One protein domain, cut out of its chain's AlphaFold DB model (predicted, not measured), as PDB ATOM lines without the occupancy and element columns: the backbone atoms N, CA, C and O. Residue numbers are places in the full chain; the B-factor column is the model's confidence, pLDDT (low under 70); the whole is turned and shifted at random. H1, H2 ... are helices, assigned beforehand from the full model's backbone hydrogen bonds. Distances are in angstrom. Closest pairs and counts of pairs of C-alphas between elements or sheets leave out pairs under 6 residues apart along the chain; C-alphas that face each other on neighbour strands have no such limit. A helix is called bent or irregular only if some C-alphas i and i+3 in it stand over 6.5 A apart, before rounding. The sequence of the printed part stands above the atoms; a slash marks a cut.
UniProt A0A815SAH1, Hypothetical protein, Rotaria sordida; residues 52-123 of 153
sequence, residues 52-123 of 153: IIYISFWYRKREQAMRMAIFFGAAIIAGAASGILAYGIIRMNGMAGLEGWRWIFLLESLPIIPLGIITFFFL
ATOM      1  N   ILE A  52      96.818 118.566  87.338       89.88
ATOM      2  CA  ILE A  52      95.470 119.089  87.066       89.88
ATOM      3  C   ILE A  52      95.386 120.569  87.440       89.88
ATOM      4  O   ILE A  52      94.984 121.386  86.616       89.88
ATOM      5  N   ILE A  53      95.796 120.920  88.659       88.81
ATOM      6  CA  ILE A  53      95.760 122.303  89.144       88.81
ATOM      7  C   ILE A  53      96.673 123.200  88.299       88.81
ATOM      8  O   ILE A  53      96.267 124.290  87.907       88.81
ATOM      9  N   TYR A  54      97.874 122.725  87.962       87.81
ATOM     10  CA  TYR A  54      98.814 123.485  87.143       87.81
ATOM     11  C   TYR A  54      98.244 123.812  85.756       87.81
ATOM     12  O   TYR A  54      98.287 124.958  85.317       87.81
ATOM     13  N   ILE A  55      97.657 122.824  85.073       88.88
ATOM     14  CA  ILE A  55      97.041 123.026  83.754       88.88
ATOM     15  C   ILE A  55      95.848 123.985  83.853       88.88
ATOM     16  O   ILE A  55      95.651 124.794  82.945       88.88
ATOM     17  N   SER A  56      95.092 123.942  84.953       87.06
ATOM     18  CA  SER A  56      93.958 124.841  85.170       87.06
ATOM     19  C   SER A  56      94.350 126.315  85.254       87.06
ATOM     20  O   SER A  56      93.611 127.151  84.750       87.06
ATOM     21  N   PHE A  57      95.515 126.645  85.819       85.19
ATOM     22  CA  PHE A  57      95.971 128.039  85.916       85.19
ATOM     23  C   PHE A  57      96.494 128.628  84.604       85.19
ATOM     24  O   PHE A  57      96.571 129.846  84.470       85.19
ATOM     25  N   TRP A  58      96.881 127.786  83.647       84.31
ATOM     26  CA  TRP A  58      97.541 128.230  82.416       84.31
ATOM     27  C   TRP A  58      96.667 128.109  81.167       84.31
ATOM     28  O   TRP A  58      97.013 128.675  80.129       84.31
ATOM     29  N   TYR A  59      95.550 127.374  81.232       87.12
ATOM     30  CA  TYR A  59      94.775 127.014  80.047       87.12
ATOM     31  C   TYR A  59      93.261 127.061  80.252       87.12
ATOM     32  O   TYR A  59      92.734 126.625  81.274       87.12
ATOM     33  N   ARG A  60      92.562 127.487  79.190       86.62
ATOM     34  CA  ARG A  60      91.094 127.500  79.090       86.62
ATOM     35  C   ARG A  60      90.500 126.105  79.234       86.62
ATOM     36  O   ARG A  60      91.053 125.148  78.687       86.62
ATOM     37  N   LYS A  61      89.317 125.997  79.842       84.94
ATOM     38  CA  LYS A  61      88.609 124.734  80.134       84.94
ATOM     39  C   LYS A  61      88.491 123.819  78.915       84.94
ATOM     40  O   LYS A  61      88.732 122.618  79.012       84.94
ATOM     41  N   ARG A  62      88.207 124.388  77.736       86.56
ATOM     42  CA  ARG A  62      88.098 123.628  76.475       86.56
ATOM     43  C   ARG A  62      89.418 122.984  76.015       86.56
ATOM     44  O   ARG A  62      89.398 122.001  75.286       86.56
ATOM     45  N   GLU A  63      90.564 123.544  76.408       88.38
ATOM     46  CA  GLU A  63      91.903 123.109  75.982       88.38
ATOM     47  C   GLU A  63      92.560 122.163  77.001       88.38
ATOM     48  O   GLU A  63      93.473 121.413  76.649       88.38
ATOM     49  N   GLN A  64      92.086 122.157  78.252       90.19
ATOM     50  CA  GLN A  64      92.631 121.333  79.339       90.19
ATOM     51  C   GLN A  64      92.579 119.833  79.011       90.19
ATOM     52  O   GLN A  64      93.566 119.122  79.207       90.19
ATOM     53  N   ALA A  65      91.463 119.356  78.447       90.69
ATOM     54  CA  ALA A  65      91.280 117.946  78.098       90.69
ATOM     55  C   ALA A  65      92.319 117.449  77.078       90.69
ATOM     56  O   ALA A  65      92.891 116.372  77.247       90.69
ATOM     57  N   MET A  66      92.623 118.255  76.054       92.44
ATOM     58  CA  MET A  66      93.631 117.908  75.047       92.44
ATOM     59  C   MET A  66      95.035 117.826  75.660       92.44
ATOM     60  O   MET A  66      95.807 116.923  75.348       92.44
ATOM     61  N   ARG A  67      95.368 118.738  76.580       91.56
ATOM     62  CA  ARG A  67      96.678 118.758  77.252       91.56
ATOM     63  C   ARG A  67      96.863 117.562  78.174       91.56
ATOM     64  O   ARG A  67      97.934 116.963  78.194       91.56
ATOM     65  N   MET A  68      95.796 117.163  78.860       92.69
ATOM     66  CA  MET A  68      95.783 115.927  79.632       92.69
ATOM     67  C   MET A  68      95.945 114.690  78.756       92.69
ATOM     68  O   MET A  68      96.720 113.801  79.099       92.69
ATOM     69  N   ALA A  69      95.280 114.642  77.600       93.31
ATOM     70  CA  ALA A  69      95.437 113.534  76.661       93.31
ATOM     71  C   ALA A  69      96.890 113.393  76.179       93.31
ATOM     72  O   ALA A  69      97.407 112.279  76.116       93.31
ATOM     73  N   ILE A  70      97.578 114.510  75.915       93.56
ATOM     74  CA  ILE A  70      99.005 114.507  75.564       93.56
ATOM     75  C   ILE A  70      99.859 113.982  76.728       93.56
ATOM     76  O   ILE A  70     100.733 113.148  76.499       93.56
ATOM     77  N   PHE A  71      99.593 114.412  77.967       90.75
ATOM     78  CA  PHE A  71     100.310 113.929  79.153       90.75
ATOM     79  C   PHE A  71     100.182 112.407  79.325       90.75
ATOM     80  O   PHE A  71     101.186 111.704  79.453       90.75
ATOM     81  N   PHE A  72      98.958 111.875  79.255       91.62
ATOM     82  CA  PHE A  72      98.726 110.431  79.341       91.62
ATOM     83  C   PHE A  72      99.317 109.671  78.149       91.62
ATOM     84  O   PHE A  72      99.886 108.597  78.329       91.62
ATOM     85  N   GLY A  73      99.241 110.237  76.942       95.19
ATOM     86  CA  GLY A  73      99.868 109.665  75.752       95.19
ATOM     87  C   GLY A  73     101.384 109.538  75.909       95.19
ATOM     88  O   GLY A  73     101.944 108.475  75.642       95.19
ATOM     89  N   ALA A  74     102.044 110.579  76.423       91.62
ATOM     90  CA  ALA A  74     103.471 110.551  76.721       91.62
ATOM     91  C   ALA A  74     103.816 109.494  77.782       91.62
ATOM     92  O   ALA A  74     104.799 108.774  77.617       91.62
ATOM     93  N   ALA A  75     102.989 109.341  78.824       88.94
ATOM     94  CA  ALA A  75     103.183 108.313  79.847       88.94
ATOM     95  C   ALA A  75     103.110 106.884  79.272       88.94
ATOM     96  O   ALA A  75     103.938 106.040  79.611       88.94
ATOM     97  N   ILE A  76     102.172 106.618  78.354       93.81
ATOM     98  CA  ILE A  76     102.061 105.316  77.673       93.81
ATOM     99  C   ILE A  76     103.300 105.047  76.810       93.81
ATOM    100  O   ILE A  76     103.864 103.953  76.862       93.81
ATOM    101  N   ILE A  77     103.745 106.044  76.040       93.44
ATOM    102  CA  ILE A  77     104.938 105.929  75.189       93.44
ATOM    103  C   ILE A  77     106.187 105.688  76.045       93.44
ATOM    104  O   ILE A  77     106.990 104.814  75.719       93.44
ATOM    105  N   ALA A  78     106.332 106.411  77.157       89.44
ATOM    106  CA  ALA A  78     107.426 106.220  78.101       89.44
ATOM    107  C   ALA A  78     107.415 104.802  78.697       89.44
ATOM    108  O   ALA A  78     108.453 104.142  78.726       89.44
ATOM    109  N   GLY A  79     106.240 104.290  79.082       87.00
ATOM    110  CA  GLY A  79     106.087 102.914  79.559       87.00
ATOM    111  C   GLY A  79     106.499 101.869  78.515       87.00
ATOM    112  O   GLY A  79     107.214 100.919  78.836       87.00
ATOM    113  N   ALA A  80     106.125 102.066  77.247       90.75
ATOM    114  CA  ALA A  80     106.546 101.188  76.154       90.75
ATOM    115  C   ALA A  80     108.068 101.246  75.910       90.75
ATOM    116  O   ALA A  80     108.705 100.211  75.703       90.75
ATOM    117  N   ALA A  81     108.664 102.440  75.980       89.12
ATOM    118  CA  ALA A  81     110.105 102.634  75.834       89.12
ATOM    119  C   ALA A  81     110.906 101.998  76.985       89.12
ATOM    120  O   ALA A  81     111.959 101.406  76.735       89.12
ATOM    121  N   SER A  82     110.391 102.053  78.218       86.06
ATOM    122  CA  SER A  82     111.018 101.444  79.401       86.06
ATOM    123  C   SER A  82     111.194  99.926  79.233       86.06
ATOM    124  O   SER A  82     112.267  99.385  79.502       86.06
ATOM    125  N   GLY A  83     110.211  99.232  78.645       85.19
ATOM    126  CA  GLY A  83     110.323  97.798  78.342       85.19
ATOM    127  C   GLY A  83     111.437  97.458  77.340       85.19
ATOM    128  O   GLY A  83     112.153  96.468  77.507       85.19
ATOM    129  N   ILE A  84     111.629  98.299  76.320       87.94
ATOM    130  CA  ILE A  84     112.695  98.130  75.317       87.94
ATOM    131  C   ILE A  84     114.067  98.411  75.945       87.94
ATOM    132  O   ILE A  84     115.020  97.659  75.724       87.94
ATOM    133  N   LEU A  85     114.164  99.455  76.773       85.44
ATOM    134  CA  LEU A  85     115.370  99.774  77.537       85.44
ATOM    135  C   LEU A  85     115.755  98.635  78.489       85.44
ATOM    136  O   LEU A  85     116.913  98.216  78.504       85.44
ATOM    137  N   ALA A  86     114.791  98.063  79.212       83.75
ATOM    138  CA  ALA A  86     115.019  96.936  80.113       83.75
ATOM    139  C   ALA A  86     115.599  95.710  79.384       83.75
ATOM    140  O   ALA A  86     116.513  95.058  79.899       83.75
ATOM    141  N   TYR A  87     115.139  95.426  78.159       85.31
ATOM    142  CA  TYR A  87     115.690  94.349  77.331       85.31
ATOM    143  C   TYR A  87     117.175  94.568  76.990       85.31
ATOM    144  O   TYR A  87     117.970  93.625  77.029       85.31
ATOM    145  N   GLY A  88     117.571  95.810  76.695       84.19
ATOM    146  CA  GLY A  88     118.972  96.166  76.452       84.19
ATOM    147  C   GLY A  88     119.839  96.058  77.710       84.19
ATOM    148  O   GLY A  88     120.939  95.505  77.666       84.19
ATOM    149  N   ILE A  89     119.320  96.523  78.848       82.75
ATOM    150  CA  ILE A  89     120.059  96.618  80.115       82.75
ATOM    151  C   ILE A  89     120.218  95.255  80.802       82.75
ATOM    152  O   ILE A  89     121.203  95.027  81.497       82.75
ATOM    153  N   ILE A  90     119.338  94.282  80.558       79.00
ATOM    154  CA  ILE A  90     119.522  92.910  81.067       79.00
ATOM    155  C   ILE A  90     120.863  92.294  80.626       79.00
ATOM    156  O   ILE A  90     121.446  91.496  81.360       79.00
ATOM    157  N   ARG A  91     121.408  92.706  79.473       80.44
ATOM    158  CA  ARG A  91     122.727  92.255  78.992       80.44
ATOM    159  C   ARG A  91     123.904  92.848  79.781       80.44
ATOM    160  O   ARG A  91     125.018  92.360  79.649       80.44
ATOM    161  N   MET A  92     123.657  93.859  80.615       77.50
ATOM    162  CA  MET A  92     124.631  94.497  81.514       77.50
ATOM    163  C   MET A  92     124.776  93.768  82.861       77.50
ATOM    164  O   MET A  92     125.460  94.257  83.762       77.50
ATOM    165  N   ASN A  93     124.128  92.611  83.024       77.25
ATOM    166  CA  ASN A  93     124.162  91.858  84.271       77.25
ATOM    167  C   ASN A  93     125.591  91.418  84.637       77.25
ATOM    168  O   ASN A  93     126.293  90.826  83.820       77.25
ATOM    169  N   GLY A  94     126.025  91.705  85.868       73.12
ATOM    170  CA  GLY A  94     127.364  91.375  86.362       73.12
ATOM    171  C   GLY A  94     128.434  92.437  86.084       73.12
ATOM    172  O   GLY A  94     129.533  92.344  86.635       73.12
ATOM    173  N   MET A  95     128.136  93.489  85.310       75.44
ATOM    174  CA  MET A  95     129.057  94.620  85.172       75.44
ATOM    175  C   MET A  95     129.164  95.396  86.492       75.44
ATOM    176  O   MET A  95     128.155  95.708  87.128       75.44
ATOM    177  N   ALA A  96     130.401  95.681  86.914       74.12
ATOM    178  CA  ALA A  96     130.746  96.284  88.208       74.12
ATOM    179  C   ALA A  96     130.253  95.504  89.452       74.12
ATOM    180  O   ALA A  96     130.135  96.078  90.534       74.12
ATOM    181  N   GLY A  97     129.955  94.202  89.318       78.19
ATOM    182  CA  GLY A  97     129.426  93.376  90.415       78.19
ATOM    183  C   GLY A  97     127.973  93.694  90.791       78.19
ATOM    184  O   GLY A  97     127.520  93.325  91.876       78.19
ATOM    185  N   LEU A  98     127.249  94.399  89.917       76.69
ATOM    186  CA  LEU A  98     125.853  94.777  90.110       76.69
ATOM    187  C   LEU A  98     124.929  93.893  89.265       76.69
ATOM    188  O   LEU A  98     125.213  93.577  88.110       76.69
ATOM    189  N   GLU A  99     123.789  93.536  89.851       78.50
ATOM    190  CA  GLU A  99     122.700  92.849  89.158       78.50
ATOM    191  C   GLU A  99     122.060  93.767  88.103       78.50
ATOM    192  O   GLU A  99     121.871  94.963  88.345       78.50
ATOM    193  N   GLY A 100     121.660  93.208  86.959       74.81
ATOM    194  CA  GLY A 100     121.097  93.961  85.827       74.81
ATOM    195  C   GLY A 100     119.899  94.855  86.181       74.81
ATOM    196  O   GLY A 100     119.777  95.957  85.656       74.81
ATOM    197  N   TRP A 101     119.054  94.457  87.138       76.00
ATOM    198  CA  TRP A 101     117.914  95.274  87.576       76.00
ATOM    199  C   TRP A 101     118.332  96.583  88.270       76.00
ATOM    200  O   TRP A 101     117.616  97.576  88.182       76.00
ATOM    201  N   ARG A 102     119.508  96.626  88.917       79.31
ATOM    202  CA  ARG A 102     120.038  97.852  89.547       79.31
ATOM    203  C   ARG A 102     120.460  98.865  88.489       79.31
ATOM    204  O   ARG A 102     120.278 100.064  88.684       79.31
ATOM    205  N   TRP A 103     120.990  98.378  87.368       81.56
ATOM    206  CA  TRP A 103     121.348  99.207  86.221       81.56
ATOM    207  C   TRP A 103     120.127  99.843  85.560       81.56
ATOM    208  O   TRP A 103     120.230 100.989  85.135       81.56
ATOM    209  N   ILE A 104     118.980  99.152  85.535       82.62
ATOM    210  CA  ILE A 104     117.722  99.709  85.006       82.62
ATOM    211  C   ILE A 104     117.339 100.956  85.804       82.62
ATOM    212  O   ILE A 104     117.258 102.043  85.241       82.62
ATOM    213  N   PHE A 105     117.237 100.835  87.130       77.25
ATOM    214  CA  PHE A 105     116.902 101.975  87.983       77.25
ATOM    215  C   PHE A 105     117.925 103.106  87.896       77.25
ATOM    216  O   PHE A 105     117.537 104.268  87.840       77.25
ATOM    217  N   LEU A 106     119.224 102.794  87.881       82.44
ATOM    218  CA  LEU A 106     120.265 103.817  87.782       82.44
ATOM    219  C   LEU A 106     120.179 104.580  86.461       82.44
ATOM    220  O   LEU A 106     120.149 105.803  86.480       82.44
ATOM    221  N   LEU A 107     120.112 103.888  85.326       84.94
ATOM    222  CA  LEU A 107     120.103 104.543  84.019       84.94
ATOM    223  C   LEU A 107     118.803 105.303  83.746       84.94
ATOM    224  O   LEU A 107     118.841 106.338  83.090       84.94
ATOM    225  N   GLU A 108     117.676 104.821  84.262       83.31
ATOM    226  CA  GLU A 108     116.370 105.448  84.050       83.31
ATOM    227  C   GLU A 108     116.151 106.654  84.977       83.31
ATOM    228  O   GLU A 108     115.656 107.686  84.534       83.31
ATOM    229  N   SER A 109     116.584 106.584  86.241       81.81
ATOM    230  CA  SER A 109     116.352 107.661  87.218       81.81
ATOM    231  C   SER A 109     117.434 108.745  87.245       81.81
ATOM    232  O   SER A 109     117.126 109.901  87.539       81.81
ATOM    233  N   LEU A 110     118.687 108.422  86.903       88.00
ATOM    234  CA  LEU A 110     119.789 109.391  86.894       88.00
ATOM    235  C   LEU A 110     119.519 110.623  86.009       88.00
ATOM    236  O   LEU A 110     119.768 111.727  86.492       88.00
ATOM    237  N   PRO A 111     119.003 110.507  84.767       87.50
ATOM    238  CA  PRO A 111     118.700 111.681  83.942       87.50
ATOM    239  C   PRO A 111     117.448 112.445  84.405       87.50
ATOM    240  O   PRO A 111     117.324 113.636  84.124       87.50
ATOM    241  N   ILE A 112     116.536 111.802  85.140       88.06
ATOM    242  CA  ILE A 112     115.293 112.427  85.620       88.06
ATOM    243  C   ILE A 112     115.574 113.403  86.771       88.06
ATOM    244  O   ILE A 112     114.939 114.451  86.854       88.06
ATOM    245  N   ILE A 113     116.559 113.111  87.628       87.38
ATOM    246  CA  ILE A 113     116.941 113.977  88.757       87.38
ATOM    247  C   ILE A 113     117.299 115.411  88.309       87.38
ATOM    248  O   ILE A 113     116.661 116.349  88.795       87.38
ATOM    249  N   PRO A 114     118.268 115.641  87.395       91.38
ATOM    250  CA  PRO A 114     118.591 116.989  86.939       91.38
ATOM    251  C   PRO A 114     117.434 117.623  86.168       91.38
ATOM    252  O   PRO A 114     117.213 118.822  86.306       91.38
ATOM    253  N   LEU A 115     116.653 116.839  85.415       87.69
ATOM    254  CA  LEU A 115     115.472 117.350  84.720       87.69
ATOM    255  C   LEU A 115     114.433 117.899  85.712       87.69
ATOM    256  O   LEU A 115     113.865 118.966  85.481       87.69
ATOM    257  N   GLY A 116     114.233 117.222  86.845       86.81
ATOM    258  CA  GLY A 116     113.376 117.687  87.934       86.81
ATOM    259  C   GLY A 116     113.872 118.991  88.561       86.81
ATOM    260  O   GLY A 116     113.078 119.901  88.786       86.81
ATOM    261  N   ILE A 117     115.186 119.125  88.770       88.75
ATOM    262  CA  ILE A 117     115.796 120.364  89.279       88.75
ATOM    263  C   ILE A 117     115.599 121.513  88.286       88.75
ATOM    264  O   ILE A 117     115.179 122.598  88.678       88.75
ATOM    265  N   ILE A 118     115.857 121.281  86.998       88.44
ATOM    266  CA  ILE A 118     115.648 122.287  85.947       88.44
ATOM    267  C   ILE A 118     114.175 122.697  85.911       88.44
ATOM    268  O   ILE A 118     113.866 123.884  85.921       88.44
ATOM    269  N   THR A 119     113.262 121.728  85.946       86.25
ATOM    270  CA  THR A 119     111.821 121.997  85.942       86.25
ATOM    271  C   THR A 119     111.427 122.837  87.150       86.25
ATOM    272  O   THR A 119     110.706 123.810  86.989       86.25
ATOM    273  N   PHE A 120     111.958 122.552  88.337       83.25
ATOM    274  CA  PHE A 120     111.684 123.349  89.533       83.25
ATOM    275  C   PHE A 120     112.069 124.833  89.385       83.25
ATOM    276  O   PHE A 120     111.360 125.693  89.896       83.25
ATOM    277  N   PHE A 121     113.155 125.150  88.671       81.50
ATOM    278  CA  PHE A 121     113.566 126.541  88.443       81.50
ATOM    279  C   PHE A 121     112.838 127.224  87.278       81.50
ATOM    280  O   PHE A 121     112.651 128.437  87.314       81.50
ATOM    281  N   PHE A 122     112.447 126.475  86.245       79.81
ATOM    282  CA  PHE A 122     111.820 127.033  85.042       79.81
ATOM    283  C   PHE A 122     110.286 127.041  85.083       79.81
ATOM    284  O   PHE A 122     109.660 127.808  84.352       79.81
ATOM    285  N   LEU A 123     109.663 126.197  85.906       78.56
ATOM    286  CA  LEU A 123     108.211 126.100  85.993       78.56
ATOM    287  C   LEU A 123     107.663 127.286  86.799       78.56
ATOM    288  O   LEU A 123     107.773 127.339  88.021       78.56
TER     289      LEU A 123
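What this domain is: This is residues 52 to 123 of the 153 residues of the protein "Hypothetical protein" of Rotaria sordida (UniProt A0A815SAH1). One long helix, H2, makes the length of an open frame: H1 folds back at its first end, H3 folds back at its other end, and H4 follows H3 and stands free. The 72 printed residues hold H1, H2, H3 and H4, all helix, with no named strand. The whole is only just extended, close to loose, radius of gyration of the C-alphas 17.0 A, spans 52 by 26 by 12 A.

How they stand to each other: H2, residues 61 to 92, has a kink of 29 degrees near residue 86 and is only just irregular, C-alphas 62 and 65 being 6.7 A apart. H3, residues 100 to 109, forms a helical hairpin with H2, touching residues 85 to 92 alone; the closest C-alphas, of Ile 90 and Gly 100, are 5.1 A apart, at a shallow tilt of 33 degrees, only just short of steep. H1, residues 52 to 58, only just touches H2, at residues 64 to 67 alone, with 3 pairs of C-alphas within 8 A, the closest Ile 55 and Gln 64, 6.5 A. H4, residues 112 to 122, is apart from H1 and H2 and meets H3 only through their link. Every O i to N i+4 pair is within hydrogen-bond range in H3 and H4, 2 of 3 in H1 and 23 of 28 in H2.

Where its parts are: H2 is 47.1 A long, from C-alpha 61 at (88.609, 124.734, 80.134) to C-alpha 92 at (124.631, 94.497, 81.514). H1 measures 10.5 A, H3 14.6 A and H4 15.0 A.

The domain as a whole: The farthest C-alphas, Arg 62 and Gly 97, are 53.1 A apart. The printed part has no cut, no link is long, and no printed residue is under 70 in pLDDT.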